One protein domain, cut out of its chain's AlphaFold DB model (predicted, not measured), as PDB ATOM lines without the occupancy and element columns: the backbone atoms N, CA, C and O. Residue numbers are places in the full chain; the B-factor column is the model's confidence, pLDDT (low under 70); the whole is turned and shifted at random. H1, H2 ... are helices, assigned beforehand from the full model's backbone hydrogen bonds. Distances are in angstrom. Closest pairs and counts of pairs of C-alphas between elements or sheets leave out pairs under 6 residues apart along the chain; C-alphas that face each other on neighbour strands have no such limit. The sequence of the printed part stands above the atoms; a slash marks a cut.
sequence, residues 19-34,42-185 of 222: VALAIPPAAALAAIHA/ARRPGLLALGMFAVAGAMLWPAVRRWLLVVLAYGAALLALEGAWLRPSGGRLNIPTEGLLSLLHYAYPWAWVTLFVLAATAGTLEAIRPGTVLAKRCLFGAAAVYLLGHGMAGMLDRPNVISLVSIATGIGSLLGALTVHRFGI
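AT A GLANCE: This is residues 19 to 34 and 42 to 185 of the 222 residues of an uncharacterized protein of Chthonomonadales bacterium (UniProt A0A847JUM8). Long helices H3, H4, H5 and H6 fold back and forth as three successive hairpins; H1 crosses H3, and residues 42 to 54, including part of H2, stick out. The printed part has 160 residues with six named helices, H1 to H6 in order, and no named strand: all helix. It is compact, with a radius of gyration of the C-alphas of 16.6 A, spanning 49 by 40 by 30 A.

HOW THE PARTS SIT: H4, residues 100 to 128, and H3, residues 62 to 85, touch, closest at the C-alphas of Ala 77 and Phe 116, 4.3 A apart. H5, residues 133 to 157, touches H4, opposite ways at a shallow tilt of 29 degrees; the closest C-alphas, of Ala 122 and Ala 135, are 4.4 A apart. H6, residues 161 to 183, touches H5, with the closest C-alphas, of Ala 144 and Gly 170, 4.1 A apart. H1, residues 19 to 32, touches H3 with residues 24 to 29 alone, closest at the C-alphas of Pro 24 and Val 71, 4.9 A. H2, residues 45 to 60, touches H3, closest at the C-alphas of Met 59 and Arg 65, 4.7 A. Every O i to N i+4 pair is within hydrogen-bond range in H2 and H5, but 8 of 10 in H1, 19 of 20 in H3, 22 of 25 in H4 and 16 of 19 in H6.

IN THESE COORDINATES: H4 measures 41.4 A from C-alpha 100 at (56.813, 0.335, 33.677), H5 35.8 A, H3 34.6 A and H6 29.9 A to C-alpha 183 at (41.970, -31.745, 22.650).

THE WHOLE: Residues 35 to 41 are not printed; C-alphas 34 and 42 are 13.2 A apart. The link from H3 to H4 is long, and pLDDT is under 70 at residues 86 to 97 and 184 to 185.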
ATOM      1  N   VAL A  19      31.748 -33.875  50.933       81.88
ATOM      2  CA  VAL A  19      33.015 -34.533  51.278       81.88
ATOM      3  C   VAL A  19      34.079 -34.270  50.208       81.88
ATOM      4  O   VAL A  19      35.202 -33.892  50.539       81.88
ATOM      5  N   ALA A  20      33.729 -34.400  48.924       74.31
ATOM      6  CA  ALA A  20      34.633 -34.125  47.810       74.31
ATOM      7  C   ALA A  20      35.074 -32.655  47.741       74.31
ATOM      8  O   ALA A  20      36.167 -32.374  47.254       74.31
ATOM      9  N   LEU A  21      34.246 -31.728  48.228       76.56
ATOM     10  CA  LEU A  21      34.554 -30.303  48.272       76.56
ATOM     11  C   LEU A  21      35.355 -29.916  49.521       76.56
ATOM     12  O   LEU A  21      36.185 -29.023  49.438       76.56
ATOM     13  N   ALA A  22      35.129 -30.577  50.660       81.88
ATOM     14  CA  ALA A  22      35.737 -30.219  51.942       81.88
ATOM     15  C   ALA A  22      37.101 -30.885  52.190       81.88
ATOM     16  O   ALA A  22      37.995 -30.249  52.750       81.88
ATOM     17  N   ILE A  23      37.287 -32.144  51.767       82.69
ATOM     18  CA  ILE A  23      38.540 -32.879  52.009       82.69
ATOM     19  C   ILE A  23      39.743 -32.219  51.315       82.69
ATOM     20  O   ILE A  23      40.753 -32.015  51.987       82.69
ATOM     21  N   PRO A  24      39.700 -31.870  50.014       78.81
ATOM     22  CA  PRO A  24      40.884 -31.350  49.332       78.81
ATOM     23  C   PRO A  24      41.392 -30.006  49.882       78.81
ATOM     24  O   PRO A  24      42.601 -29.899  50.094       78.81
ATOM     25  N   PRO A  25      40.537 -29.005  50.187       75.19
ATOM     26  CA  PRO A  25      40.973 -27.790  50.873       75.19
ATOM     27  C   PRO A  25      41.566 -28.073  52.251       75.19
ATOM     28  O   PRO A  25      42.594 -27.498  52.590       75.19
ATOM     29  N   ALA A  26      40.960 -28.975  53.031       80.75
ATOM     30  CA  ALA A  26      41.485 -29.348  54.343       80.75
ATOM     31  C   ALA A  26      42.864 -30.019  54.230       80.75
ATOM     32  O   ALA A  26      43.775 -29.682  54.982       80.75
ATOM     33  N   ALA A  27      43.049 -30.915  53.255       78.81
ATOM     34  CA  ALA A  27      44.332 -31.553  52.975       78.81
ATOM     35  C   ALA A  27      45.391 -30.536  52.523       78.81
ATOM     36  O   ALA A  27      46.531 -30.589  52.981       78.81
ATOM     37  N   ALA A  28      45.013 -29.583  51.668       74.81
ATOM     38  CA  ALA A  28      45.897 -28.509  51.234       74.81
ATOM     39  C   ALA A  28      46.290 -27.582  52.398       74.81
ATOM     40  O   ALA A  28      47.468 -27.280  52.563       74.81
ATOM     41  N   LEU A  29      45.337 -27.192  53.250       79.38
ATOM     42  CA  LEU A  29      45.604 -26.406  54.459       79.38
ATOM     43  C   LEU A  29      46.540 -27.137  55.422       79.38
ATOM     44  O   LEU A  29      47.493 -26.531  55.911       79.38
ATOM     45  N   ALA A  30      46.291 -28.426  55.662       81.12
ATOM     46  CA  ALA A  30      47.140 -29.258  56.506       81.12
ATOM     47  C   ALA A  30      48.562 -29.368  55.940       81.12
ATOM     48  O   ALA A  30      49.523 -29.297  56.698       81.12
ATOM     49  N   ALA A  31      48.707 -29.487  54.617       77.25
ATOM     50  CA  ALA A  31      50.011 -29.519  53.963       77.25
ATOM     51  C   ALA A  31      50.761 -28.181  54.081       77.25
ATOM     52  O   ALA A  31      51.965 -28.188  54.318       77.25
ATOM     53  N   ILE A  32      50.060 -27.049  53.954       75.69
ATOM     54  CA  ILE A  32      50.648 -25.706  54.099       75.69
ATOM     55  C   ILE A  32      51.127 -25.466  55.539       75.69
ATOM     56  O   ILE A  32      52.213 -24.935  55.732       75.69
ATOM     57  N   HIS A  33      50.355 -25.897  56.542       80.31
ATOM     58  CA  HIS A  33      50.673 -25.691  57.964       80.31
ATOM     59  C   HIS A  33      51.523 -26.809  58.581       80.31
ATOM     60  O   HIS A  33      51.817 -26.786  59.776       80.31
ATOM     61  N   ALA A  34      51.935 -27.806  57.795       80.12
ATOM     62  CA  ALA A  34      52.872 -28.823  58.246       80.12
ATOM     63  C   ALA A  34      54.308 -28.263  58.241       80.12
ATOM     64  O   ALA A  34      55.161 -28.696  57.464       80.12
ATOM     65  N   ALA A  42      63.335 -28.703  52.205       78.81
ATOM     66  CA  ALA A  42      64.340 -27.723  51.789       78.81
ATOM     67  C   ALA A  42      65.784 -28.193  52.050       78.81
ATOM     68  O   ALA A  42      66.697 -27.842  51.307       78.81
ATOM     69  N   ARG A  43      66.003 -29.020  53.083       86.56
ATOM     70  CA  ARG A  43      67.328 -29.564  53.430       86.56
ATOM     71  C   ARG A  43      67.702 -30.828  52.657       86.56
ATOM     72  O   ARG A  43      68.848 -31.264  52.744       86.56
ATOM     73  N   ARG A  44      66.765 -31.451  51.935       85.75
ATOM     74  CA  ARG A  44      66.996 -32.719  51.230       85.75
ATOM     75  C   ARG A  44      66.487 -32.634  49.790       85.75
ATOM     76  O   ARG A  44      65.338 -33.001  49.543       85.75
ATOM     77  N   PRO A  45      67.337 -32.261  48.814       79.12
ATOM     78  CA  PRO A  45      66.913 -32.136  47.414       79.12
ATOM     79  C   PRO A  45      66.330 -33.441  46.841       79.12
ATOM     80  O   PRO A  45      65.448 -33.403  45.987       79.12
ATOM     81  N   GLY A  46      66.742 -34.602  47.371       86.06
ATOM     82  CA  GLY A  46      66.172 -35.902  47.004       86.06
ATOM     83  C   GLY A  46      64.680 -36.065  47.329       86.06
ATOM     84  O   GLY A  46      63.991 -36.797  46.624       86.06
ATOM     85  N   LEU A  47      64.145 -35.361  48.339       82.62
ATOM     86  CA  LEU A  47      62.707 -35.392  48.645       82.62
ATOM     87  C   LEU A  47      61.880 -34.691  47.569       82.62
ATOM     88  O   LEU A  47      60.778 -35.133  47.261       82.62
ATOM     89  N   LEU A  48      62.425 -33.632  46.969       79.50
ATOM     90  CA  LEU A  48      61.769 -32.907  45.886       79.50
ATOM     91  C   LEU A  48      61.664 -33.800  44.643       79.50
ATOM     92  O   LEU A  48      60.584 -33.936  44.073       79.50
ATOM     93  N   ALA A  49      62.750 -34.501  44.298       79.44
ATOM     94  CA  ALA A  49      62.746 -35.487  43.220       79.44
ATOM     95  C   ALA A  49      61.731 -36.614  43.477       79.44
ATOM     96  O   ALA A  49      60.930 -36.926  42.599       79.44
ATOM     97  N   LEU A  50      61.703 -37.179  44.690       85.12
ATOM     98  CA  LEU A  50      60.707 -38.185  45.082       85.12
ATOM     99  C   LEU A  50      59.273 -37.654  44.977       85.12
ATOM    100  O   LEU A  50      58.402 -38.362  44.479       85.12
ATOM    101  N   GLY A  51      59.032 -36.407  45.385       83.50
ATOM    102  CA  GLY A  51      57.741 -35.742  45.226       83.50
ATOM    103  C   GLY A  51      57.333 -35.612  43.758       83.50
ATOM    104  O   GLY A  51      56.206 -35.951  43.403       83.50
ATOM    105  N   MET A  52      58.256 -35.208  42.882       84.56
ATOM    106  CA  MET A  52      58.008 -35.135  41.438       84.56
ATOM    107  C   MET A  52      57.716 -36.515  40.836       84.56
ATOM    108  O   MET A  52      56.779 -36.644  40.052       84.56
ATOM    109  N   PHE A  53      58.453 -37.556  41.239       87.19
ATOM    110  CA  PHE A  53      58.178 -38.937  40.826       87.19
ATOM    111  C   PHE A  53      56.818 -39.431  41.321       87.19
ATOM    112  O   PHE A  53      56.087 -40.054  40.556       87.19
ATOM    113  N   ALA A  54      56.448 -39.130  42.567       85.81
ATOM    114  CA  ALA A  54      55.147 -39.487  43.117       85.81
ATOM    115  C   ALA A  54      54.007 -38.795  42.355       85.81
ATOM    116  O   ALA A  54      53.022 -39.440  42.004       85.81
ATOM    117  N   VAL A  55      54.162 -37.507  42.027       84.69
ATOM    118  CA  VAL A  55      53.204 -36.752  41.203       84.69
ATOM    119  C   VAL A  55      53.115 -37.331  39.788       84.69
ATOM    120  O   VAL A  55      52.013 -37.532  39.281       84.69
ATOM    121  N   ALA A  56      54.250 -37.655  39.163       86.06
ATOM    122  CA  ALA A  56      54.283 -38.277  37.841       86.06
ATOM    123  C   ALA A  56      53.614 -39.662  37.845       86.06
ATOM    124  O   ALA A  56      52.805 -39.957  36.970       86.06
ATOM    125  N   GLY A  57      53.876 -40.485  38.864       88.44
ATOM    126  CA  GLY A  57      53.221 -41.780  39.050       88.44
ATOM    127  C   GLY A  57      51.714 -41.644  39.274       88.44
ATOM    128  O   GLY A  57      50.920 -42.337  38.644       88.44
ATOM    129  N   ALA A  58      51.297 -40.687  40.104       84.75
ATOM    130  CA  ALA A  58      49.890 -40.380  40.339       84.75
ATOM    131  C   ALA A  58      49.162 -39.913  39.065       84.75
ATOM    132  O   ALA A  58      47.983 -40.214  38.888       84.75
ATOM    133  N   MET A  59      49.859 -39.233  38.149       84.88
ATOM    134  CA  MET A  59      49.317 -38.827  36.847       84.88
ATOM    135  C   MET A  59      49.040 -40.008  35.902       84.88
ATOM    136  O   MET A  59      48.166 -39.892  35.034       84.88
ATOM    137  N   LEU A  60      49.724 -41.146  36.083       88.81
ATOM    138  CA  LEU A  60      49.506 -42.357  35.279       88.81
ATOM    139  C   LEU A  60      48.188 -43.059  35.632       88.81
ATOM    140  O   LEU A  60      47.574 -43.665  34.756       88.81
ATOM    141  N   TRP A  61      47.706 -42.938  36.873       90.44
ATOM    142  CA  TRP A  61      46.423 -43.511  37.291       90.44
ATOM    143  C   TRP A  61      45.279 -42.494  37.174       90.44
ATOM    144  O   TRP A  61      45.264 -41.521  37.926       90.44
ATOM    145  N   PRO A  62      44.255 -42.719  36.322       83.38
ATOM    146  CA  PRO A  62      43.172 -41.752  36.102       83.38
ATOM    147  C   PRO A  62      42.435 -41.330  37.382       83.38
ATOM    148  O   PRO A  62      42.139 -40.149  37.564       83.38
ATOM    149  N   ALA A  63      42.189 -42.281  38.290       81.44
ATOM    150  CA  ALA A  63      41.500 -42.025  39.554       81.44
ATOM    151  C   ALA A  63      42.324 -41.136  40.501       81.44
ATOM    152  O   ALA A  63      41.794 -40.190  41.080       81.44
ATOM    153  N   VAL A  64      43.626 -41.410  40.630       86.12
ATOM    154  CA  VAL A  64      44.531 -40.636  41.496       86.12
ATOM    155  C   VAL A  64      44.802 -39.265  40.883       86.12
ATOM    156  O   VAL A  64      44.748 -38.258  41.585       86.12
ATOM    157  N   ARG A  65      45.000 -39.210  39.561       87.50
ATOM    158  CA  ARG A  65      45.180 -37.974  38.798       87.50
ATOM    159  C   ARG A  65      44.075 -36.965  39.079       87.50
ATOM    160  O   ARG A  65      44.384 -35.807  39.338       87.50
ATOM    161  N   ARG A  66      42.805 -37.388  39.053       87.00
ATOM    162  CA  ARG A  66      41.663 -36.504  39.332       87.00
ATOM    163  C   ARG A  66      41.796 -35.842  40.701       87.00
ATOM    164  O   ARG A  66      41.754 -34.620  40.800       87.00
ATOM    165  N   TRP A  67      41.978 -36.639  41.749       87.38
ATOM    166  CA  TRP A  67      42.094 -36.111  43.109       87.38
ATOM    167  C   TRP A  67      43.334 -35.241  43.286       87.38
ATOM    168  O   TRP A  67      43.254 -34.204  43.938       87.38
ATOM    169  N   LEU A  68      44.444 -35.603  42.645       87.12
ATOM    170  CA  LEU A  68      45.658 -34.798  42.655       87.12
ATOM    171  C   LEU A  68      45.427 -33.417  42.034       87.12
ATOM    172  O   LEU A  68      45.829 -32.420  42.622       87.12
ATOM    173  N   LEU A  69      44.744 -33.339  40.887       89.38
ATOM    174  CA  LEU A  69      44.406 -32.065  40.243       89.38
ATOM    175  C   LEU A  69      43.524 -31.191  41.136       89.38
ATOM    176  O   LEU A  69      43.781 -29.997  41.258       89.38
ATOM    177  N   VAL A  70      42.521 -31.784  41.790       90.94
ATOM    178  CA  VAL A  70      41.639 -31.063  42.719       90.94
ATOM    179  C   VAL A  70      42.433 -30.523  43.911       90.94
ATOM    180  O   VAL A  70      42.323 -29.341  44.233       90.94
ATOM    181  N   VAL A  71      43.270 -31.354  44.542       89.50
ATOM    182  CA  VAL A  71      44.111 -30.946  45.680       89.50
ATOM    183  C   VAL A  71      45.096 -29.850  45.271       89.50
ATOM    184  O   VAL A  71      45.215 -28.852  45.977       89.50
ATOM    185  N   LEU A  72      45.760 -29.986  44.120       88.94
ATOM    186  CA  LEU A  72      46.684 -28.974  43.605       88.94
ATOM    187  C   LEU A  72      45.971 -27.655  43.284       88.94
ATOM    188  O   LEU A  72      46.502 -26.592  43.597       88.94
ATOM    189  N   ALA A  73      44.771 -27.709  42.706       94.19
ATOM    190  CA  ALA A  73      43.982 -26.520  42.404       94.19
ATOM    191  C   ALA A  73      43.577 -25.772  43.683       94.19
ATOM    192  O   ALA A  73      43.757 -24.560  43.771       94.19
ATOM    193  N   TYR A  74      43.112 -26.480  44.716       93.25
ATOM    194  CA  TYR A  74      42.822 -25.849  46.006       93.25
ATOM    195  C   TYR A  74      44.078 -25.367  46.730       93.25
ATOM    196  O   TYR A  74      44.053 -24.285  47.309       93.25
ATOM    197  N   GLY A  75      45.187 -26.104  46.657       90.00
ATOM    198  CA  GLY A  75      46.475 -25.656  47.186       90.00
ATOM    199  C   GLY A  75      46.938 -24.353  46.537       90.00
ATOM    200  O   GLY A  75      47.282 -23.407  47.239       90.00
ATOM    201  N   ALA A  76      46.858 -24.258  45.208       92.50
ATOM    202  CA  ALA A  76      47.165 -23.033  44.476       92.50
ATOM    203  C   ALA A  76      46.211 -21.884  44.841       92.50
ATOM    204  O   ALA A  76      46.660 -20.752  44.996       92.50
ATOM    205  N   ALA A  77      44.916 -22.166  45.024       94.25
ATOM    206  CA  ALA A  77      43.955 -21.167  45.478       94.25
ATOM    207  C   ALA A  77      44.313 -20.642  46.878       94.25
ATOM    208  O   ALA A  77      44.380 -19.437  47.082       94.25
ATOM    209  N   LEU A  78      44.608 -21.519  47.836       91.31
ATOM    210  CA  LEU A  78      44.974 -21.116  49.195       91.31
ATOM    211  C   LEU A  78      46.284 -20.328  49.234       91.31
ATOM    212  O   LEU A  78      46.336 -19.287  49.881       91.31
ATOM    213  N   LEU A  79      47.300 -20.763  48.483       89.38
ATOM    214  CA  LEU A  79      48.538 -19.998  48.310       89.38
ATOM    215  C   LEU A  79      48.265 -18.618  47.708       89.38
ATOM    216  O   LEU A  79      48.876 -17.633  48.114       89.38
ATOM    217  N   ALA A  80      47.325 -18.529  46.765       91.88
ATOM    218  CA  ALA A  80      46.945 -17.261  46.166       91.88
ATOM    219  C   ALA A  80      46.176 -16.347  47.118       91.88
ATOM    220  O   ALA A  80      46.378 -15.134  47.107       91.88
ATOM    221  N   LEU A  81      45.335 -16.927  47.970       91.25
ATOM    222  CA  LEU A  81      44.639 -16.212  49.027       91.25
ATOM    223  C   LEU A  81      45.632 -15.676  50.069       91.25
ATOM    224  O   LEU A  81      45.561 -14.503  50.428       91.25
ATOM    225  N   GLU A  82      46.595 -16.494  50.502       86.69
ATOM    226  CA  GLU A  82      47.679 -16.059  51.391       86.69
ATOM    227  C   GLU A  82      48.507 -14.938  50.739       86.69
ATOM    228  O   GLU A  82      48.752 -13.905  51.363       86.69
ATOM    229  N   GLY A  83      48.876 -15.094  49.463       83.81
ATOM    230  CA  GLY A  83      49.605 -14.080  48.700       83.81
ATOM    231  C   GLY A  83      48.851 -12.753  48.578       83.81
ATOM    232  O   GLY A  83      49.458 -11.693  48.722       83.81
ATOM    233  N   ALA A  84      47.532 -12.799  48.375       86.69
ATOM    234  CA  ALA A  84      46.692 -11.610  48.259       86.69
ATOM    235  C   ALA A  84      46.462 -10.887  49.601       86.69
ATOM    236  O   ALA A  84      46.445  -9.656  49.625       86.69
ATOM    237  N   TRP A  85      46.274 -11.625  50.704       81.94
ATOM    238  CA  TRP A  85      45.784 -11.064  51.975       81.94
ATOM    239  C   TRP A  85      46.804 -11.029  53.109       81.94
ATOM    240  O   TRP A  85      46.795 -10.092  53.903       81.94
ATOM    241  N   LEU A  86      47.665 -12.041  53.213       69.56
ATOM    242  CA  LEU A  86      48.605 -12.192  54.330       69.56
ATOM    243  C   LEU A  86      49.981 -11.602  54.011       69.56
ATOM    244  O   LEU A  86      50.723 -11.243  54.924       69.56
ATOM    245  N   ARG A  87      50.311 -11.423  52.726       68.12
ATOM    246  CA  ARG A  87      51.533 -10.727  52.286       68.12
ATOM    247  C   ARG A  87      51.269  -9.518  51.377       68.12
ATOM    248  O   ARG A  87      51.978  -9.368  50.384       68.12
ATOM    249  N   PRO A  88      50.361  -8.587  51.731       55.81
ATOM    250  CA  PRO A  88      50.118  -7.386  50.926       55.81
ATOM    251  C   PRO A  88      51.374  -6.498  50.803       55.81
ATOM    252  O   PRO A  88      51.476  -5.679  49.895       55.81
ATOM    253  N   SER A  89      52.359  -6.683  51.690       46.97
ATOM    254  CA  SER A  89      53.640  -5.967  51.727       46.97
ATOM    255  C   SER A  89      54.888  -6.869  51.660       46.97
ATOM    256  O   SER A  89      55.990  -6.359  51.462       46.97
ATOM    257  N   GLY A  90      54.743  -8.193  51.805       45.25
ATOM    258  CA  GLY A  90      55.830  -9.123  52.180       45.25
ATOM    259  C   GLY A  90      56.770  -9.573  51.058       45.25
ATOM    260  O   GLY A  90      57.683 -10.359  51.286       45.25
ATOM    261  N   GLY A  91      56.556  -9.072  49.851       49.75
ATOM    262  CA  GLY A  91      57.438  -9.283  48.718       49.75
ATOM    263  C   GLY A  91      57.373  -8.075  47.813       49.75
ATOM    264  O   GLY A  91      57.141  -8.223  46.617       49.75
ATOM    265  N   ARG A  92      57.513  -6.862  48.373       51.19
ATOM    266  CA  ARG A  92      57.951  -5.734  47.551       51.19
ATOM    267  C   ARG A  92      59.271  -6.183  46.949       51.19
ATOM    268  O   ARG A  92      60.301  -6.131  47.616       51.19
ATOM    269  N   LEU A  93      59.215  -6.701  45.724       57.28
ATOM    270  CA  LEU A  93      60.366  -6.736  44.851       57.28
ATOM    271  C   LEU A  93      61.015  -5.369  45.046       57.28
ATOM    272  O   LEU A  93      60.319  -4.356  44.915       57.28
ATOM    273  N   ASN A  94      62.266  -5.342  45.503       63.28
ATOM    274  CA  ASN A  94      62.968  -4.107  45.845       63.28
ATOM    275  C   ASN A  94      63.376  -3.396  44.547       63.28
ATOM    276  O   ASN A  94      64.545  -3.135  44.286       63.28
ATOM    277  N   ILE A  95      62.393  -3.215  43.673       63.12
ATOM    278  CA  ILE A  95      62.524  -2.701  42.338       63.12
ATOM    279  C   ILE A  95      62.154  -1.223  42.425       63.12
ATOM    280  O   ILE A  95      61.085  -0.901  42.956       63.12
ATOM    281  N   PRO A  96      63.012  -0.323  41.925       67.38
ATOM    282  CA  PRO A  96      62.684   1.091  41.834       67.38
ATOM    283  C   PRO A  96      61.316   1.290  41.167       67.38
ATOM    284  O   PRO A  96      61.035   0.744  40.102       67.38
ATOM    285  N   THR A  97      60.452   2.077  41.806       69.88
ATOM    286  CA  THR A  97      59.058   2.339  41.399       69.88
ATOM    287  C   THR A  97      58.922   3.235  40.164       69.88
ATOM    288  O   THR A  97      57.846   3.768  39.900       69.88
ATOM    289  N   GLU A  98      59.987   3.420  39.391       81.81
ATOM    290  CA  GLU A  98      59.994   4.330  38.252       81.81
ATOM    291  C   GLU A  98      59.552   3.615  36.961       81.81
ATOM    292  O   GLU A  98      60.039   2.540  36.605       81.81
ATOM    293  N   GLY A  99      58.594   4.212  36.242       80.06
ATOM    294  CA  GLY A  99      58.156   3.759  34.917       80.06
ATOM    295  C   GLY A  99      57.293   2.488  34.906       80.06
ATOM    296  O   GLY A  99      56.374   2.336  35.713       80.06
ATOM    297  N   LEU A 100      57.568   1.577  33.958       77.25
ATOM    298  CA  LEU A 100      56.813   0.335  33.677       77.25
ATOM    299  C   LEU A 100      56.631  -0.567  34.917       77.25
ATOM    300  O   LEU A 100      55.674  -1.331  35.021       77.25
ATOM    301  N   LEU A 101      57.539  -0.456  35.882       79.56
ATOM    302  CA  LEU A 101      57.554  -1.239  37.115       79.56
ATOM    303  C   LEU A 101      56.410  -0.873  38.071       79.56
ATOM    304  O   LEU A 101      55.925  -1.733  38.809       79.56
ATOM    305  N   SER A 102      55.905   0.362  37.994       82.62
ATOM    306  CA  SER A 102      54.722   0.800  38.749       82.62
ATOM    307  C   SER A 102      53.450   0.051  38.329       82.62
ATOM    308  O   SER A 102      52.659  -0.356  39.182       82.62
ATOM    309  N   LEU A 103      53.285  -0.215  37.026       83.56
ATOM    310  CA  LEU A 103      52.162  -0.996  36.500       83.56
ATOM    311  C   LEU A 103      52.198  -2.429  37.024       83.56
ATOM    312  O   LEU A 103      51.161  -2.962  37.412       83.56
ATOM    313  N   LEU A 104      53.386  -3.042  37.080       82.25
ATOM    314  CA  LEU A 104      53.539  -4.396  37.607       82.25
ATOM    315  C   LEU A 104      53.184  -4.456  39.096       82.25
ATOM    316  O   LEU A 104      52.494  -5.380  39.520       82.25
ATOM    317  N   HIS A 105      53.595  -3.448  39.870       82.00
ATOM    318  CA  HIS A 105      53.241  -3.338  41.282       82.00
ATOM    319  C   HIS A 105      51.722  -3.257  41.488       82.00
ATOM    320  O   HIS A 105      51.176  -3.955  42.341       82.00
ATOM    321  N   TYR A 106      51.027  -2.464  40.667       84.69
ATOM    322  CA  TYR A 106      49.568  -2.345  40.723       84.69
ATOM    323  C   TYR A 106      48.847  -3.614  40.241       84.69
ATOM    324  O   TYR A 106      47.834  -4.011  40.812       84.69
ATOM    325  N   ALA A 107      49.370  -4.280  39.209       87.75
ATOM    326  CA  ALA A 107      48.791  -5.504  38.660       87.75
ATOM    327  C   ALA A 107      48.994  -6.731  39.566       87.75
ATOM    328  O   ALA A 107      48.217  -7.683  39.495       87.75
ATOM    329  N   TYR A 108      50.014  -6.720  40.426       86.00
ATOM    330  CA  TYR A 108      50.390  -7.850  41.275       86.00
ATOM    331  C   TYR A 108      49.258  -8.405  42.168       86.00
ATOM    332  O   TYR A 108      48.984  -9.605  42.082       86.00
ATOM    333  N   PRO A 109      48.538  -7.603  42.982       88.00
ATOM    334  CA  PRO A 109      47.416  -8.118  43.777       88.00
ATOM    335  C   PRO A 109      46.291  -8.682  42.901       88.00
ATOM    336  O   PRO A 109      45.707  -9.717  43.224       88.00
ATOM    337  N   TRP A 110      46.022  -8.059  41.751       90.81
ATOM    338  CA  TRP A 110      45.017  -8.548  40.805       90.81
ATOM    339  C   TRP A 110      45.408  -9.884  40.174       90.81
ATOM    340  O   TRP A 110      44.537 -10.725  39.944       90.81
ATOM    341  N   ALA A 111      46.701 -10.124  39.945       92.06
ATOM    342  CA  ALA A 111      47.196 -11.417  39.485       92.06
ATOM    343  C   ALA A 111      46.923 -12.521  40.520       92.06
ATOM    344  O   ALA A 111      46.439 -13.590  40.151       92.06
ATOM    345  N   TRP A 112      47.135 -12.249  41.812       93.00
ATOM    346  CA  TRP A 112      46.807 -13.197  42.882       93.00
ATOM    347  C   TRP A 112      45.309 -13.474  42.996       93.00
ATOM    348  O   TRP A 112      44.908 -14.633  43.077       93.00
ATOM    349  N   VAL A 113      44.465 -12.440  42.931       93.75
ATOM    350  CA  VAL A 113      43.002 -12.615  42.929       93.75
ATOM    351  C   VAL A 113      42.556 -13.441  41.719       93.75
ATOM    352  O   VAL A 113      41.761 -14.369  41.858       93.75
ATOM    353  N   THR A 114      43.106 -13.156  40.538       95.62
ATOM    354  CA  THR A 114      42.804 -13.910  39.314       95.62
ATOM    355  C   THR A 114      43.226 -15.372  39.451       95.62
ATOM    356  O   THR A 114      42.449 -16.270  39.124       95.62
ATOM    357  N   LEU A 115      44.426 -15.625  39.983       95.75
ATOM    358  CA  LEU A 115      44.918 -16.969  40.267       95.75
ATOM    359  C   LEU A 115      43.988 -17.716  41.230       95.75
ATOM    360  O   LEU A 115      43.609 -18.847  40.937       95.75
ATOM    361  N   PHE A 116      43.588 -17.078  42.334       95.88
ATOM    362  CA  PHE A 116      42.658 -17.644  43.311       95.88
ATOM    363  C   PHE A 116      41.342 -18.065  42.654       95.88
ATOM    364  O   PHE A 116      40.936 -19.221  42.776       95.88
ATOM    365  N   VAL A 117      40.703 -17.155  41.912       97.25
ATOM    366  CA  VAL A 117      39.411 -17.416  41.262       97.25
ATOM    367  C   VAL A 117      39.528 -18.561  40.259       97.25
ATOM    368  O   VAL A 117      38.705 -19.479  40.277       97.25
ATOM    369  N   LEU A 118      40.556 -18.551  39.406       97.75
ATOM    370  CA  LEU A 118      40.770 -19.603  38.412       97.75
ATOM    371  C   LEU A 118      41.039 -20.959  39.073       97.75
ATOM    372  O   LEU A 118      40.416 -21.952  38.701       97.75
ATOM    373  N   ALA A 119      41.915 -21.008  40.073       96.88
ATOM    374  CA  ALA A 119      42.287 -22.243  40.749       96.88
ATOM    375  C   ALA A 119      41.117 -22.830  41.563       96.88
ATOM    376  O   ALA A 119      40.815 -24.017  41.434       96.88
ATOM    377  N   ALA A 120      40.385 -22.004  42.317       96.06
ATOM    378  CA  ALA A 120      39.204 -22.439  43.063       96.06
ATOM    379  C   ALA A 120      38.091 -22.942  42.129       96.06
ATOM    380  O   ALA A 120      37.482 -23.986  42.380       96.06
ATOM    381  N   THR A 121      37.864 -22.243  41.011       96.38
ATOM    382  CA  THR A 121      36.890 -22.663  39.992       96.38
ATOM    383  C   THR A 121      37.302 -23.990  39.357       96.38
ATOM    384  O   THR A 121      36.467 -24.883  39.221       96.38
ATOM    385  N   ALA A 122      38.584 -24.165  39.024       95.81
ATOM    386  CA  ALA A 122      39.106 -25.418  38.484       95.81
ATOM    387  C   ALA A 122      38.908 -26.585  39.462       95.81
ATOM    388  O   ALA A 122      38.357 -27.612  39.074       95.81
ATOM    389  N   GLY A 123      39.292 -26.409  40.731       93.31
ATOM    390  CA  GLY A 123      39.133 -27.429  41.770       93.31
ATOM    391  C   GLY A 123      37.669 -27.799  42.010       93.31
ATOM    392  O   GLY A 123      37.336 -28.979  42.092       93.31
ATOM    393  N   THR A 124      36.778 -26.805  42.043       93.56
ATOM    394  CA  THR A 124      35.330 -27.014  42.209       93.56
ATOM    395  C   THR A 124      34.736 -27.773  41.025       93.56
ATOM    396  O   THR A 124      34.033 -28.767  41.209       93.56
ATOM    397  N   LEU A 125      35.031 -27.339  39.796       93.62
ATOM    398  CA  LEU A 125      34.508 -27.983  38.596       93.62
ATOM    399  C   LEU A 125      35.044 -29.406  38.439       93.62
ATOM    400  O   LEU A 125      34.257 -30.294  38.144       93.62
ATOM    401  N   GLU A 126      36.331 -29.646  38.687       91.69
ATOM    402  CA  GLU A 126      36.930 -30.982  38.586       91.69
ATOM    403  C   GLU A 126      36.424 -31.935  39.689       91.69
ATOM    404  O   GLU A 126      36.260 -33.139  39.465       91.69
ATOM    405  N   ALA A 127      36.100 -31.404  40.875       89.19
ATOM    406  CA  ALA A 127      35.478 -32.174  41.949       89.19
ATOM    407  C   ALA A 127      34.049 -32.611  41.585       89.19
ATOM    408  O   ALA A 127      33.707 -33.781  41.767       89.19
ATOM    409  N   ILE A 128      33.231 -31.706  41.033       89.31
ATOM    410  CA  ILE A 128      31.817 -31.966  40.701       89.31
ATOM    411  C   ILE A 128      31.682 -32.739  39.379       89.31
ATOM    412  O   ILE A 128      30.929 -33.709  39.298       89.31
ATOM    413  N   ARG A 129      32.379 -32.297  38.329       88.38
ATOM    414  CA  ARG A 129      32.307 -32.816  36.956       88.38
ATOM    415  C   ARG A 129      33.727 -32.955  36.385       88.38
ATOM    416  O   ARG A 129      34.226 -32.018  35.751       88.38
ATOM    417  N   PRO A 130      34.385 -34.104  36.609       87.00
ATOM    418  CA  PRO A 130      35.765 -34.297  36.188       87.00
ATOM    419  C   PRO A 130      35.921 -34.181  34.676       87.00
ATOM    420  O   PRO A 130      35.031 -34.543  33.905       87.00
ATOM    421  N   GLY A 131      37.069 -33.668  34.245       86.62
ATOM    422  CA  GLY A 131      37.439 -33.623  32.837       86.62
ATOM    423  C   GLY A 131      36.722 -32.561  32.003       86.62
ATOM    424  O   GLY A 131      36.957 -32.507  30.791       86.62
ATOM    425  N   THR A 132      35.900 -31.692  32.608       90.75
ATOM    426  CA  THR A 132      35.233 -30.613  31.867       90.75
ATOM    427  C   THR A 132      36.249 -29.680  31.208       90.75
ATOM    428  O   THR A 132      37.286 -29.328  31.773       90.75
ATOM    429  N   VAL A 133      35.931 -29.234  29.988       92.81
ATOM    430  CA  VAL A 133      36.766 -28.277  29.241       92.81
ATOM    431  C   VAL A 133      36.995 -27.013  30.070       92.81
ATOM    432  O   VAL A 133      38.115 -26.516  30.122       92.81
ATOM    433  N   LEU A 134      35.961 -26.526  30.763       93.94
ATOM    434  CA  LEU A 134      36.057 -25.337  31.606       93.94
ATOM    435  C   LEU A 134      37.006 -25.537  32.798       93.94
ATOM    436  O   LEU A 134      37.850 -24.671  33.014       93.94
ATOM    437  N   ALA A 135      36.947 -26.674  33.507       93.12
ATOM    438  CA  ALA A 135      37.892 -26.972  34.590       93.12
ATOM    439  C   ALA A 135      39.340 -26.920  34.091       93.12
ATOM    440  O   ALA A 135      40.183 -26.253  34.689       93.12
ATOM    441  N   LYS A 136      39.611 -27.542  32.937       93.12
ATOM    442  CA  LYS A 136      40.944 -27.532  32.322       93.12
ATOM    443  C   LYS A 136      41.377 -26.121  31.914       93.12
ATOM    444  O   LYS A 136      42.524 -25.758  32.156       93.12
ATOM    445  N   ARG A 137      40.482 -25.306  31.337       95.38
ATOM    446  CA  ARG A 137      40.766 -23.895  31.004       95.38
ATOM    447  C   ARG A 137      41.169 -23.102  32.237       95.38
ATOM    448  O   ARG A 137      42.169 -22.395  32.199       95.38
ATOM    449  N   CYS A 138      40.406 -23.240  33.315       97.00
ATOM    450  CA  CYS A 138      40.686 -22.569  34.574       97.00
ATOM    451  C   CYS A 138      42.016 -23.041  35.176       97.00
ATOM    452  O   CYS A 138      42.808 -22.207  35.600       97.00
ATOM    453  N   LEU A 139      42.311 -24.345  35.137       95.00
ATOM    454  CA  LEU A 139      43.569 -24.898  35.640       95.00
ATOM    455  C   LEU A 139      44.784 -24.386  34.849       95.00
ATOM    456  O   LEU A 139      45.750 -23.909  35.438       95.00
ATOM    457  N   PHE A 140      44.731 -24.443  33.515       95.62
ATOM    458  CA  PHE A 140      45.799 -23.921  32.660       95.62
ATOM    459  C   PHE A 140      45.934 -22.399  32.769       95.62
ATOM    460  O   PHE A 140      47.050 -21.885  32.774       95.62
ATOM    461  N   GLY A 141      44.819 -21.680  32.909       97.31
ATOM    462  CA  GLY A 141      44.817 -20.243  33.166       97.31
ATOM    463  C   GLY A 141      45.484 -19.898  34.498       97.31
ATOM    464  O   GLY A 141      46.335 -19.016  34.539       97.31
ATOM    465  N   ALA A 142      45.165 -20.630  35.569       97.25
ATOM    466  CA  ALA A 142      45.813 -20.487  36.870       97.25
ATOM    467  C   ALA A 142      47.330 -20.728  36.765       97.25
ATOM    468  O   ALA A 142      48.123 -19.889  37.190       97.25
ATOM    469  N   ALA A 143      47.744 -21.824  36.121       96.12
ATOM    470  CA  ALA A 143      49.158 -22.112  35.887       96.12
ATOM    471  C   ALA A 143      49.854 -20.995  35.089       96.12
ATOM    472  O   ALA A 143      50.949 -20.574  35.456       96.12
ATOM    473  N   ALA A 144      49.207 -20.470  34.043       97.44
ATOM    474  CA  ALA A 144      49.734 -19.369  33.244       97.44
ATOM    475  C   ALA A 144      49.953 -18.104  34.084       97.44
ATOM    476  O   ALA A 144      51.049 -17.551  34.067       97.44
ATOM    477  N   VAL A 145      48.945 -17.679  34.856       96.44
ATOM    478  CA  VAL A 145      49.040 -16.497  35.728       96.44
ATOM    479  C   VAL A 145      50.177 -16.659  36.738       96.44
ATOM    480  O   VAL A 145      51.011 -15.764  36.871       96.44
ATOM    481  N   TYR A 146      50.251 -17.813  37.404       94.81
ATOM    482  CA  TYR A 146      51.278 -18.083  38.407       94.81
ATOM    483  C   TYR A 146      52.694 -18.075  37.815       94.81
ATOM    484  O   TYR A 146      53.573 -17.382  38.331       94.81
ATOM    485  N   LEU A 147      52.913 -18.826  36.729       95.38
ATOM    486  CA  LEU A 147      54.233 -19.023  36.126       95.38
ATOM    487  C   LEU A 147      54.738 -17.781  35.390       95.38
ATOM    488  O   LEU A 147      55.922 -17.464  35.490       95.38
ATOM    489  N   LEU A 148      53.859 -17.052  34.692       95.44
ATOM    490  CA  LEU A 148      54.217 -15.769  34.084       95.44
ATOM    491  C   LEU A 148      54.561 -14.747  35.166       95.44
ATOM    492  O   LEU A 148      55.604 -14.107  35.077       95.44
ATOM    493  N   GLY A 149      53.726 -14.624  36.201       91.75
ATOM    494  CA  GLY A 149      53.961 -13.695  37.306       91.75
ATOM    495  C   GLY A 149      55.293 -13.958  38.011       91.75
ATOM    496  O   GLY A 149      56.119 -13.052  38.120       91.75
ATOM    497  N   HIS A 150      55.543 -15.206  38.421       89.94
ATOM    498  CA  HIS A 150      56.797 -15.590  39.079       89.94
ATOM    499  C   HIS A 150      58.005 -15.505  38.147       89.94
ATOM    500  O   HIS A 150      59.069 -15.065  38.571       89.94
ATOM    501  N   GLY A 151      57.857 -15.894  36.881       92.31
ATOM    502  CA  GLY A 151      58.937 -15.823  35.903       92.31
ATOM    503  C   GLY A 151      59.345 -14.383  35.581       92.31
ATOM    504  O   GLY A 151      60.535 -14.082  35.542       92.31
ATOM    505  N   MET A 152      58.382 -13.470  35.416       92.00
ATOM    506  CA  MET A 152      58.659 -12.040  35.234       92.00
ATOM    507  C   MET A 152      59.297 -11.432  36.484       92.00
ATOM    508  O   MET A 152      60.308 -10.744  36.372       92.00
ATOM    509  N   ALA A 153      58.755 -11.720  37.672       87.50
ATOM    510  CA  ALA A 153      59.330 -11.264  38.937       87.50
ATOM    511  C   ALA A 153      60.781 -11.747  39.110       87.50
ATOM    512  O   ALA A 153      61.660 -10.950  39.425       87.50
ATOM    513  N   GLY A 154      61.045 -13.027  38.833       89.19
ATOM    514  CA  GLY A 154      62.385 -13.609  38.890       89.19
ATOM    515  C   GLY A 154      63.342 -13.006  37.863       89.19
ATOM    516  O   GLY A 154      64.496 -12.755  38.190       89.19
ATOM    517  N   MET A 155      62.867 -12.699  36.651       91.81
ATOM    518  CA  MET A 155      63.668 -12.006  35.637       91.81
ATOM    519  C   MET A 155      64.041 -10.579  36.030       91.81
ATOM    520  O   MET A 155      65.139 -10.139  35.711       91.81
ATOM    521  N   LEU A 156      63.143  -9.868  36.710       88.56
ATOM    522  CA  LEU A 156      63.395  -8.502  37.163       88.56
ATOM    523  C   LEU A 156      64.320  -8.452  38.382       88.56
ATOM    524  O   LEU A 156      65.132  -7.539  38.477       88.56
ATOM    525  N   ASP A 157      64.207  -9.420  39.294       87.00
ATOM    526  CA  ASP A 157      65.068  -9.501  40.477       87.00
ATOM    527  C   ASP A 157      66.461 -10.046  40.126       87.00
ATOM    528  O   ASP A 157      67.480  -9.395  40.357       87.00
ATOM    529  N   ARG A 158      66.525 -11.251  39.543       88.56
ATOM    530  CA  ARG A 158      67.777 -11.940  39.197       88.56
ATOM    531  C   ARG A 158      67.600 -12.791  37.938       88.56
ATOM    532  O   ARG A 158      67.224 -13.964  38.058       88.56
ATOM    533  N   PRO A 159      67.930 -12.258  36.745       92.81
ATOM    534  CA  PRO A 159      67.799 -12.979  35.484       92.81
ATOM    535  C   PRO A 159      68.454 -14.362  35.540       92.81
ATOM    536  O   PRO A 159      69.655 -14.493  35.779       92.81
ATOM    537  N   ASN A 160      67.661 -15.415  35.342       94.69
ATOM    538  CA  ASN A 160      68.136 -16.795  35.398       94.69
ATOM    539  C   ASN A 160      67.312 -17.719  34.489       94.69
ATOM    540  O   ASN A 160      66.166 -17.429  34.146       94.69
ATOM    541  N   VAL A 161      67.883 -18.868  34.121       95.62
ATOM    542  CA  VAL A 161      67.240 -19.828  33.203       95.62
ATOM    543  C   VAL A 161      65.910 -20.355  33.757       95.62
ATOM    544  O   VAL A 161      64.967 -20.541  32.997       95.62
ATOM    545  N   ILE A 162      65.786 -20.534  35.075       93.94
ATOM    546  CA  ILE A 162      64.560 -21.044  35.716       93.94
ATOM    547  C   ILE A 162      63.382 -20.085  35.496       93.94
ATOM    548  O   ILE A 162      62.264 -20.512  35.203       93.94
ATOM    549  N   SER A 163      63.639 -18.782  35.581       93.62
ATOM    550  CA  SER A 163      62.633 -17.743  35.364       93.62
ATOM    551  C   SER A 163      62.222 -17.692  33.890       93.62
ATOM    552  O   SER A 163      61.034 -17.583  33.595       93.62
ATOM    553  N   LEU A 164      63.165 -17.897  32.959       96.06
ATOM    554  CA  LEU A 164      62.869 -18.000  31.525       96.06
ATOM    555  C   LEU A 164      61.990 -19.220  31.217       96.06
ATOM    556  O   LEU A 164      60.984 -19.103  30.521       96.06
ATOM    557  N   VAL A 165      62.348 -20.383  31.770       96.69
ATOM    558  CA  VAL A 165      61.574 -21.626  31.635       96.69
ATOM    559  C   VAL A 165      60.176 -21.456  32.227       96.69
ATOM    560  O   VAL A 165      59.203 -21.925  31.638       96.69
ATOM    561  N   SER A 166      60.049 -20.742  33.347       95.25
ATOM    562  CA  SER A 166      58.750 -20.428  33.951       95.25
ATOM    563  C   SER A 166      57.899 -19.553  33.030       95.25
ATOM    564  O   SER A 166      56.747 -19.897  32.780       95.25
ATOM    565  N   ILE A 167      58.466 -18.494  32.439       96.94
ATOM    566  CA  ILE A 167      57.759 -17.657  31.456       96.94
ATOM    567  C   ILE A 167      57.308 -18.500  30.258       96.94
ATOM    568  O   ILE A 167      56.130 -18.480  29.906       96.94
ATOM    569  N   ALA A 168      58.211 -19.283  29.660       97.44
ATOM    570  CA  ALA A 168      57.898 -20.117  28.500       97.44
ATOM    571  C   ALA A 168      56.786 -21.137  28.805       97.44
ATOM    572  O   ALA A 168      55.854 -21.311  28.018       97.44
ATOM    573  N   THR A 169      56.839 -21.761  29.985       96.50
ATOM    574  CA  THR A 169      55.818 -22.711  30.451       96.50
ATOM    575  C   THR A 169      54.491 -22.007  30.742       96.50
ATOM    576  O   THR A 169      53.422 -22.546  30.449       96.50
ATOM    577  N   GLY A 170      54.535 -20.779  31.262       97.38
ATOM    578  CA  GLY A 170      53.369 -19.920  31.442       97.38
ATOM    579  C   GLY A 170      52.687 -19.576  30.116       97.38
ATOM    580  O   GLY A 170      51.470 -19.717  30.003       97.38
ATOM    581  N   ILE A 171      53.460 -19.227  29.080       97.69
ATOM    582  CA  ILE A 171      52.948 -19.005  27.716       97.69
ATOM    583  C   ILE A 171      52.324 -20.290  27.161       97.69
ATOM    584  O   ILE A 171      51.199 -20.264  26.663       97.69
ATOM    585  N   GLY A 172      53.013 -21.429  27.284       96.94
ATOM    586  CA  GLY A 172      52.480 -22.727  26.865       96.94
ATOM    587  C   GLY A 172      51.168 -23.078  27.574       96.94
ATOM    588  O   GLY A 172      50.222 -23.535  26.937       96.94
ATOM    589  N   SER A 173      51.070 -22.781  28.872       96.56
ATOM    590  CA  SER A 173      49.847 -22.967  29.661       96.56
ATOM    591  C   SER A 173      48.721 -22.054  29.179       96.56
ATOM    592  O   SER A 173      47.588 -22.508  29.036       96.56
ATOM    593  N   LEU A 174      49.017 -20.794  28.846       97.19
ATOM    594  CA  LEU A 174      48.034 -19.862  28.292       97.19
ATOM    595  C   LEU A 174      47.490 -20.358  26.946       97.19
ATOM    596  O   LEU A 174      46.276 -20.398  26.737       97.19
ATOM    597  N   LEU A 175      48.376 -20.801  26.052       96.38
ATOM    598  CA  LEU A 175      47.984 -21.415  24.782       96.38
ATOM    599  C   LEU A 175      47.152 -22.682  25.012       96.38
ATOM    600  O   LEU A 175      46.136 -22.881  24.343       96.38
ATOM    601  N   GLY A 176      47.528 -23.503  25.994       93.12
ATOM    602  CA  GLY A 176      46.756 -24.659  26.441       93.12
ATOM    603  C   GLY A 176      45.343 -24.274  26.877       93.12
ATOM    604  O   GLY A 176      44.377 -24.853  26.385       93.12
ATOM    605  N   ALA A 177      45.185 -23.241  27.707       94.94
ATOM    606  CA  ALA A 177      43.876 -22.752  28.143       94.94
ATOM    607  C   ALA A 177      42.988 -22.335  26.954       94.94
ATOM    608  O   ALA A 177      41.800 -22.657  26.911       94.94
ATOM    609  N   LEU A 178      43.554 -21.676  25.943       95.25
ATOM    610  CA  LEU A 178      42.804 -21.264  24.754       95.25
ATOM    611  C   LEU A 178      42.444 -22.457  23.853       95.25
ATOM    612  O   LEU A 178      41.328 -22.547  23.334       95.25
ATOM    613  N   THR A 179      43.356 -23.417  23.703       93.94
ATOM    614  CA  THR A 179      43.237 -24.520  22.736       93.94
ATOM    615  C   THR A 179      42.665 -25.815  23.305       93.94
ATOM    616  O   THR A 179      42.324 -26.700  22.527       93.94
ATOM    617  N   VAL A 180      42.454 -25.933  24.622       89.31
ATOM    618  CA  VAL A 180      42.042 -27.195  25.276       89.31
ATOM    619  C   VAL A 180      40.755 -27.814  24.722       89.31
ATOM    620  O   VAL A 180      40.595 -29.029  24.737       89.31
ATOM    621  N   HIS A 181      39.855 -26.999  24.170       86.06
ATOM    622  CA  HIS A 181      38.636 -27.472  23.511       86.06
ATOM    623  C   HIS A 181      38.913 -28.341  22.271       86.06
ATOM    624  O   HIS A 181      38.100 -29.195  21.937       86.06
ATOM    625  N   ARG A 182      40.065 -28.155  21.611       83.75
ATOM    626  CA  ARG A 182      40.495 -28.953  20.451       83.75
ATOM    627  C   ARG A 182      41.025 -30.329  20.845       83.75
ATOM    628  O   ARG A 182      41.009 -31.238  20.029       83.75
ATOM    629  N   PHE A 183      41.452 -30.490  22.097       70.06
ATOM    630  CA  PHE A 183      41.970 -31.745  22.650       70.06
ATOM    631  C   PHE A 183      40.908 -32.507  23.448       70.06
ATOM    632  O   PHE A 183      41.236 -33.262  24.364       70.06
ATOM    633  N   GLY A 184      39.628 -32.279  23.140       60.19
ATOM    634  CA  GLY A 184      38.510 -32.997  23.732       60.19
ATOM    635  C   GLY A 184      38.525 -34.468  23.332       60.19
ATOM    636  O   GLY A 184      37.721 -34.888  22.508       60.19
ATOM    637  N   ILE A 185      39.419 -35.256  23.933       57.03
ATOM    638  CA  ILE A 185      39.255 -36.701  24.031       57.03
ATOM    639  C   ILE A 185      37.925 -36.873  24.757       57.03
ATOM    640  O   ILE A 185      37.821 -36.509  25.933       57.03
TER     641      ILE A 185